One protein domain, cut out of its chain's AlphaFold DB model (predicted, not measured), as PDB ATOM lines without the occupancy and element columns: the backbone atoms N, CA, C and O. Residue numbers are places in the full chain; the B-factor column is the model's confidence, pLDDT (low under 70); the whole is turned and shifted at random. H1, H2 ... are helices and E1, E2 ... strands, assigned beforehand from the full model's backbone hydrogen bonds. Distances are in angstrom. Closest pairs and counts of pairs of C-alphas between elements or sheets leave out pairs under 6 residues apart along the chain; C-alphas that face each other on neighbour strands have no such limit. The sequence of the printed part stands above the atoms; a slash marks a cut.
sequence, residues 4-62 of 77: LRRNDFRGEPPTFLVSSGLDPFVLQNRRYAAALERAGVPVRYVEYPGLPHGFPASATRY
ATOM      1  N   LEU A   4      26.385 -41.523  14.338       92.94
ATOM      2  CA  LEU A   4      26.243 -42.091  12.993       92.94
ATOM      3  C   LEU A   4      24.889 -41.809  12.326       92.94
ATOM      4  O   LEU A   4      24.757 -42.021  11.126       92.94
ATOM      5  N   ARG A   5      23.882 -41.366  13.086       94.06
ATOM      6  CA  ARG A   5      22.579 -40.955  12.545       94.06
ATOM      7  C   ARG A   5      22.535 -39.481  12.137       94.06
ATOM      8  O   ARG A   5      21.484 -39.015  11.713       94.06
ATOM      9  N   ARG A   6      23.632 -38.733  12.297       92.56
ATOM     10  CA  ARG A   6      23.731 -37.350  11.824       92.56
ATOM     11  C   ARG A   6      23.739 -37.343  10.290       92.56
ATOM     12  O   ARG A   6      24.439 -38.140   9.674       92.56
ATOM     13  N   ASN A   7      22.971 -36.440   9.682       89.69
ATOM     14  CA  ASN A   7      22.856 -36.347   8.219       89.69
ATOM     15  C   ASN A   7      24.077 -35.698   7.547       89.69
ATOM     16  O   ASN A   7      24.244 -35.828   6.339       89.69
ATOM     17  N   ASP A   8      24.904 -34.978   8.308       92.06
ATOM     18  CA  ASP A   8      26.020 -34.196   7.781       92.06
ATOM     19  C   ASP A   8      27.158 -34.104   8.801       92.06
ATOM     20  O   ASP A   8      26.913 -33.761   9.955       92.06
ATOM     21  N   PHE A   9      28.388 -34.371   8.365       94.25
ATOM     22  CA  PHE A   9      29.603 -34.327   9.184       94.25
ATOM     23  C   PHE A   9      30.558 -33.187   8.789       94.25
ATOM     24  O   PHE A   9      31.682 -33.120   9.285       94.25
ATOM     25  N   ARG A  10      30.148 -32.284   7.889       93.12
ATOM     26  CA  ARG A  10      30.968 -31.130   7.498       93.12
ATOM     27  C   ARG A  10      31.231 -30.217   8.697       93.12
ATOM     28  O   ARG A  10      30.329 -29.933   9.483       93.12
ATOM     29  N   GLY A  11      32.465 -29.727   8.801       92.44
ATOM     30  CA  GLY A  11      32.895 -28.818   9.869       92.44
ATOM     31  C   GLY A  11      33.206 -29.495  11.207       92.44
ATOM     32  O   GLY A  11      33.543 -28.796  12.159       92.44
ATOM     33  N   GLU A  12      33.123 -30.826  11.293       95.88
ATOM     34  CA  GLU A  12      33.667 -31.563  12.438       95.88
ATOM     35  C   GLU A  12      35.192 -31.367  12.535       95.88
ATOM     36  O   GLU A  12      35.867 -31.185  11.512       95.88
ATOM     37  N   PRO A  13      35.763 -31.397  13.752       97.12
ATOM     38  CA  PRO A  13      37.192 -31.215  13.934       97.12
ATOM     39  C   PRO A  13      37.986 -32.387  13.329       97.12
ATOM     40  O   PRO A  13      37.487 -33.519  13.264       97.12
ATOM     41  N   PRO A  14      39.259 -32.157  12.948       97.56
ATOM     42  CA  PRO A  14      40.179 -33.232  12.601       97.56
ATOM     43  C   PRO A  14      40.145 -34.346  13.651       97.56
ATOM     44  O   PRO A  14      40.244 -34.088  14.851       97.56
ATOM     45  N   THR A  15      39.980 -35.586  13.204       96.56
ATOM     46  CA  THR A  15      39.671 -36.714  14.087       96.56
ATOM     47  C   THR A  15      40.775 -37.764  14.049       96.56
ATOM     48  O   THR A  15      41.122 -38.297  12.996       96.56
ATOM     49  N   PHE A  16      41.292 -38.127  15.221       97.19
ATOM     50  CA  PHE A  16      42.105 -39.327  15.405       97.19
ATOM     51  C   PHE A  16      41.243 -40.415  16.045       97.19
ATOM     52  O   PHE A  16      40.766 -40.243  17.165       97.19
ATOM     53  N   LEU A  17      41.024 -41.524  15.337       95.38
ATOM     54  CA  LEU A  17      40.175 -42.620  15.798       95.38
ATOM     55  C   LEU A  17      41.009 -43.889  15.977       95.38
ATOM     56  O   LEU A  17      41.652 -44.358  15.040       95.38
ATOM     57  N   VAL A  18      40.955 -44.470  17.173       94.62
ATOM     58  CA  VAL A  18      41.583 -45.757  17.485       94.62
ATOM     59  C   VAL A  18      40.497 -46.780  17.762       94.62
ATOM     60  O   VAL A  18      39.538 -46.496  18.476       94.62
ATOM     61  N   SER A  19      40.647 -47.980  17.211       94.12
ATOM     62  CA  SER A  19      39.725 -49.086  17.455       94.12
ATOM     63  C   SER A  19      40.453 -50.401  17.679       94.12
ATOM     64  O   SER A  19      41.624 -50.556  17.326       94.12
ATOM     65  N   SER A  20      39.731 -51.338  18.281       94.06
ATOM     66  CA  SER A  20      40.219 -52.671  18.599       94.06
ATOM     67  C   SER A  20      39.552 -53.706  17.694       94.06
ATOM     68  O   SER A  20      38.355 -53.619  17.436       94.06
ATOM     69  N   GLY A  21      40.316 -54.669  17.183       92.62
ATOM     70  CA  GLY A  21      39.824 -55.629  16.190       92.62
ATOM     71  C   GLY A  21      38.850 -56.672  16.748       92.62
ATOM     72  O   GLY A  21      38.011 -57.169  16.004       92.62
ATOM     73  N   LEU A  22      38.926 -56.988  18.049       93.81
ATOM     74  CA  LEU A  22      37.972 -57.874  18.741       93.81
ATOM     75  C   LEU A  22      36.873 -57.080  19.472       93.81
ATOM     76  O   LEU A  22      36.255 -57.576  20.413       93.81
ATOM     77  N   ASP A  23      36.654 -55.827  19.075       94.19
ATOM     78  CA  ASP A  23      35.602 -54.965  19.606       94.19
ATOM     79  C   ASP A  23      34.271 -55.221  18.875       94.19
ATOM     80  O   ASP A  23      34.246 -55.136  17.641       94.19
ATOM     81  N   PRO A  24      33.141 -55.447  19.576       94.31
ATOM     82  CA  PRO A  24      31.825 -55.523  18.931       94.31
ATOM     83  C   PRO A  24      31.482 -54.270  18.107       94.31
ATOM     84  O   PRO A  24      30.689 -54.337  17.167       94.31
ATOM     85  N   PHE A  25      32.093 -53.126  18.418       93.62
ATOM     86  CA  PHE A  25      31.853 -51.852  17.747       93.62
ATOM     87  C   PHE A  25      32.812 -51.570  16.586       93.62
ATOM     88  O   PHE A  25      32.694 -50.519  15.953       93.62
ATOM     89  N   VAL A  26      33.722 -52.489  16.234       95.38
ATOM     90  CA  VAL A  26      34.709 -52.282  15.154       95.38
ATOM     91  C   VAL A  26      34.053 -51.841  13.841       95.38
ATOM     92  O   VAL A  26      34.511 -50.904  13.186       95.38
ATOM     93  N   LEU A  27      32.902 -52.425  13.489       95.62
ATOM     94  CA  LEU A  27      32.180 -52.051  12.274       95.62
ATOM     95  C   LEU A  27      31.593 -50.635  12.354       95.62
ATOM     96  O   LEU A  27      31.577 -49.916  11.355       95.62
ATOM     97  N   GLN A  28      31.116 -50.219  13.528       96.00
ATOM     98  CA  GLN A  28      30.614 -48.860  13.732       96.00
ATOM     99  C   GLN A  28      31.755 -47.843  13.668       96.00
ATOM    100  O   GLN A  28      31.593 -46.809  13.024       96.00
ATOM    101  N   ASN A  29      32.919 -48.171  14.233       95.44
ATOM    102  CA  ASN A  29      34.121 -47.340  14.160       95.44
ATOM    103  C   ASN A  29      34.546 -47.107  12.703       95.44
ATOM    104  O   ASN A  29      34.691 -45.959  12.283       95.44
ATOM    105  N   ARG A  30      34.627 -48.179  11.899       96.62
ATOM    106  CA  ARG A  30      34.916 -48.098  10.454       96.62
ATOM    107  C   ARG A  30      33.903 -47.227   9.712       96.62
ATOM    108  O   ARG A  30      34.279 -46.377   8.909       96.62
ATOM    109  N   ARG A  31      32.605 -47.414   9.983       97.00
ATOM    110  CA  ARG A  31      31.535 -46.616   9.355       97.00
ATOM    111  C   ARG A  31      31.632 -45.138   9.716       97.00
ATOM    112  O   ARG A  31      31.364 -44.302   8.858       97.00
ATOM    113  N   TYR A  32      31.998 -44.830  10.958       96.94
ATOM    114  CA  TYR A  32      32.119 -43.460  11.444       96.94
ATOM    115  C   TYR A  32      33.331 -42.751  10.841       96.94
ATOM    116  O   TYR A  32      33.168 -41.668  10.284       96.94
ATOM    117  N   ALA A  33      34.502 -43.400  10.836       97.12
ATOM    118  CA  ALA A  33      35.691 -42.892  10.151       97.12
ATOM    119  C   ALA A  33      35.398 -42.587   8.676       97.12
ATOM    120  O   ALA A  33      35.606 -41.466   8.223       97.12
ATOM    121  N   ALA A  34      34.796 -43.540   7.959       96.81
ATOM    122  CA  ALA A  34      34.470 -43.360   6.549       96.81
ATOM    123  C   ALA A  34      33.431 -42.246   6.310       96.81
ATOM    124  O   ALA A  34      33.433 -41.615   5.255       96.81
ATOM    125  N   ALA A  35      32.508 -42.009   7.248       96.81
ATOM    126  CA  ALA A  35      31.542 -40.915   7.144       96.81
ATOM    127  C   ALA A  35      32.206 -39.539   7.302       96.81
ATOM    128  O   ALA A  35      31.911 -38.640   6.517       96.81
ATOM    129  N   LEU A  36      33.126 -39.404   8.260       97.50
ATOM    130  CA  LEU A  36      33.933 -38.198   8.460       97.50
ATOM    131  C   LEU A  36      34.838 -37.920   7.248       97.50
ATOM    132  O   LEU A  36      34.837 -36.806   6.728       97.50
ATOM    133  N   GLU A  37      35.535 -38.942   6.739       96.75
ATOM    134  CA  GLU A  37      36.385 -38.829   5.544       96.75
ATOM    135  C   GLU A  37      35.585 -38.375   4.316       96.75
ATOM    136  O   GLU A  37      35.991 -37.448   3.617       96.75
ATOM    137  N   ARG A  38      34.400 -38.962   4.079       96.62
ATOM    138  CA  ARG A  38      33.508 -38.541   2.981       96.62
ATOM    139  C   ARG A  38      33.022 -37.098   3.114       96.62
ATOM    140  O   ARG A  38      32.715 -36.478   2.102       96.62
ATOM    141  N   ALA A  39      32.937 -36.570   4.333       96.75
ATOM    142  CA  ALA A  39      32.567 -35.181   4.586       96.75
ATOM    143  C   ALA A  39      33.754 -34.203   4.488       96.75
ATOM    144  O   ALA A  39      33.574 -33.009   4.731       96.75
ATOM    145  N   GLY A  40      34.949 -34.688   4.128       96.88
ATOM    146  CA  GLY A  40      36.157 -33.875   3.988       96.88
ATOM    147  C   GLY A  40      36.867 -33.571   5.309       96.88
ATOM    148  O   GLY A  40      37.743 -32.710   5.343       96.88
ATOM    149  N   VAL A  41      36.509 -34.255   6.400       97.56
ATOM    150  CA  VAL A  41      37.192 -34.106   7.689       97.56
ATOM    151  C   VAL A  41      38.552 -34.808   7.608       97.56
ATOM    152  O   VAL A  41      38.608 -35.957   7.163       97.56
ATOM    153  N   PRO A  42      39.657 -34.187   8.060       97.38
ATOM    154  CA  PRO A  42      40.928 -34.885   8.183       97.38
ATOM    155  C   PRO A  42      40.816 -35.983   9.245       97.38
ATOM    156  O   PRO A  42      40.662 -35.694  10.432       97.38
ATOM    157  N   VAL A  43      40.889 -37.246   8.823       97.81
ATOM    158  CA  VAL A  43      40.791 -38.402   9.718       97.81
ATOM    159  C   VAL A  43      42.074 -39.212   9.666       97.81
ATOM    160  O   VAL A  43      42.607 -39.510   8.600       97.81
ATOM    161  N   ARG A  44      42.551 -39.622  10.838       97.31
ATOM    162  CA  ARG A  44      43.532 -40.699  10.962       97.31
ATOM    163  C   ARG A  44      42.914 -41.821  11.781       97.31
ATOM    164  O   ARG A  44      42.752 -41.696  12.994       97.31
ATOM    165  N   TYR A  45      42.583 -42.911  11.100       96.31
ATOM    166  CA  TYR A  45      41.997 -44.104  11.697       96.31
ATOM    167  C   TYR A  45      43.045 -45.211  11.859       96.31
ATOM    168  O   TYR A  45      43.772 -45.528  10.919       96.31
ATOM    169  N   VAL A  46      43.132 -45.790  13.058       95.06
ATOM    170  CA  VAL A  46      44.009 -46.922  13.370       95.06
ATOM    171  C   VAL A  46      43.190 -48.027  14.022       95.06
ATOM    172  O   VAL A  46      42.566 -47.836  15.068       95.06
ATOM    173  N   GLU A  47      43.211 -49.204  13.416       94.12
ATOM    174  CA  GLU A  47      42.626 -50.414  13.981       94.12
ATOM    175  C   GLU A  47      43.743 -51.358  14.423       94.12
ATOM    176  O   GLU A  47      44.648 -51.663  13.647       94.12
ATOM    177  N   TYR A  48      43.676 -51.820  15.672       92.75
ATOM    178  CA  TYR A  48      44.611 -52.800  16.209       92.75
ATOM    179  C   TYR A  48      43.987 -54.199  16.175       92.75
ATOM    180  O   TYR A  48      43.122 -54.501  17.005       92.75
ATOM    181  N   PRO A  49      44.392 -55.067  15.232       89.94
ATOM    182  CA  PRO A  49      43.825 -56.403  15.116       89.94
ATOM    183  C   PRO A  49      44.147 -57.247  16.356       89.94
ATOM    184  O   PRO A  49      45.225 -57.138  16.935       89.94
ATOM    185  N   GLY A  50      43.206 -58.105  16.760       87.75
ATOM    186  CA  GLY A  50      43.414 -59.074  17.845       87.75
ATOM    187  C   GLY A  50      43.402 -58.501  19.266       87.75
ATOM    188  O   GLY A  50      43.543 -59.265  20.218       87.75
ATOM    189  N   LEU A  51      43.214 -57.191  19.437       90.81
ATOM    190  CA  LEU A  51      43.070 -56.582  20.758       90.81
ATOM    191  C   LEU A  51      41.600 -56.572  21.218       90.81
ATOM    192  O   LEU A  51      40.700 -56.480  20.376       90.81
ATOM    193  N   PRO A  52      41.334 -56.665  22.537       90.94
ATOM    194  CA  PRO A  52      39.985 -56.563  23.091       90.94
ATOM    195  C   PRO A  52      39.517 -55.106  23.202       90.94
ATOM    196  O   PRO A  52      40.310 -54.161  23.112       90.94
ATOM    197  N   HIS A  53      38.220 -54.906  23.430       92.50
ATOM    198  CA  HIS A  53      37.675 -53.590  23.771       92.50
ATOM    199  C   HIS A  53      38.378 -53.012  25.015       92.50
ATOM    200  O   HIS A  53      38.663 -53.734  25.971       92.50
ATOM    201  N   GLY A  54      38.688 -51.713  25.002       88.50
ATOM    202  CA  GLY A  54      39.358 -51.045  26.125       88.50
ATOM    203  C   GLY A  54      40.844 -51.392  26.317       88.50
ATOM    204  O   GLY A  54      41.408 -51.063  27.362       88.50
ATOM    205  N   PHE A  55      41.514 -52.004  25.329       87.44
ATOM    206  CA  PHE A  55      42.946 -52.340  25.423       87.44
ATOM    207  C   PHE A  55      43.878 -51.185  25.858       87.44
ATOM    208  O   PHE A  55      44.838 -51.476  26.572       87.44
ATOM    209  N   PRO A  56      43.639 -49.893  25.529       83.62
ATOM    210  CA  PRO A  56      44.547 -48.829  25.959       83.62
ATOM    211  C   PRO A  56      44.589 -48.669  27.484       83.62
ATOM    212  O   PRO A  56      45.629 -48.332  28.037       83.62
ATOM    213  N   ALA A  57      43.486 -48.966  28.179       81.94
ATOM    214  CA  ALA A  57      43.425 -48.917  29.639       81.94
ATOM    215  C   ALA A  57      44.139 -50.109  30.304       81.94
ATOM    216  O   ALA A  57      44.528 -50.032  31.465       81.94
ATOM    217  N   SER A  58      44.340 -51.207  29.569       65.62
ATOM    218  CA  SER A  58      45.066 -52.403  30.021       65.62
ATOM    219  C   SER A  58      46.476 -52.510  29.421       65.62
ATOM    220  O   SER A  58      47.103 -53.571  29.491       65.62
ATOM    221  N   ALA A  59      46.995 -51.407  28.862       58.38
ATOM    222  CA  ALA A  59      48.244 -51.349  28.098       58.38
ATOM    223  C   ALA A  59      49.476 -51.905  28.837       58.38
ATOM    224  O   ALA A  59      50.401 -52.381  28.185       58.38
ATOM    225  N   THR A  60      49.473 -51.955  30.174       55.22
ATOM    226  CA  THR A  60      50.535 -52.601  30.967       55.22
ATOM    227  C   THR A  60      50.723 -54.087  30.629       55.22
ATOM    228  O   THR A  60      51.833 -54.599  30.747       55.22
ATOM    229  N   ARG A  61      49.671 -54.801  30.193       56.25
ATOM    230  CA  ARG A  61      49.738 -56.239  29.859       56.25
ATOM    231  C   ARG A  61      49.763 -56.520  28.354       56.25
ATOM    232  O   ARG A  61      50.242 -57.572  27.946       56.25
ATOM    233  N   TYR A  62      49.297 -55.578  27.539       55.88
ATOM    234  CA  TYR A  62      49.319 -55.662  26.079       55.88
ATOM    235  C   TYR A  62      50.385 -54.724  25.514       55.88
ATOM    236  O   TYR A  62      50.081 -53.798  24.765       55.88
TER     237      TYR A  62
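What this domain is: This is residues 4 to 62 of the 77 residues of a protein of Amycolatopsis sacchari (UniProt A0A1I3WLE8). Two parallel strands, E1 and E2, lie side by side, and helix H1 covers one face of this small sheet; short helix H2 and the last residues lie at one end of the long axis. The 59 printed residues hold, in order, E1, H1, E2, H2: a mixed class, with under half of the residues in named elements. The whole is only just loose, close to compact, with a radius of gyration of the C-alphas of 12.8 A, and spans 38 by 19 by 15 A.

Where its parts are: Find C-alpha 15 at (39.671, -36.714, 14.087); E1 runs from there to residue 20, 16.6 A. E2 is residues 43 to 48, 16.2 A. H1 is residues 26 to 38, 18.4 A. H2, residues 55 to 58, ends at C-alpha 58, (45.066, -52.403, 30.021).

How they stand to each other: E1 and E2 are parallel at 13 degrees; look for N 17 and O 44, 2.9 A apart, within hydrogen-bond range. E1, H1, E2 form a strand-helix-strand unit, two parallel strands with a helix between, its crossover right-handed. The closest C-alphas of H1 and E2 are Glu 37 and Val 43, 6.1 A; of H1 and E1, Ser 19 and Val 26, 6.4 A. H1 and H2 are apart. Every O i to N i+4 pair in H1 is within hydrogen-bond range; H2 is too short for one.

The domain as a whole: The farthest C-alphas, Asn 7 and Arg 61, are 39.8 A apart. The printed part has no cut, and no link is long. Residues 58 to 62 have pLDDT under 70.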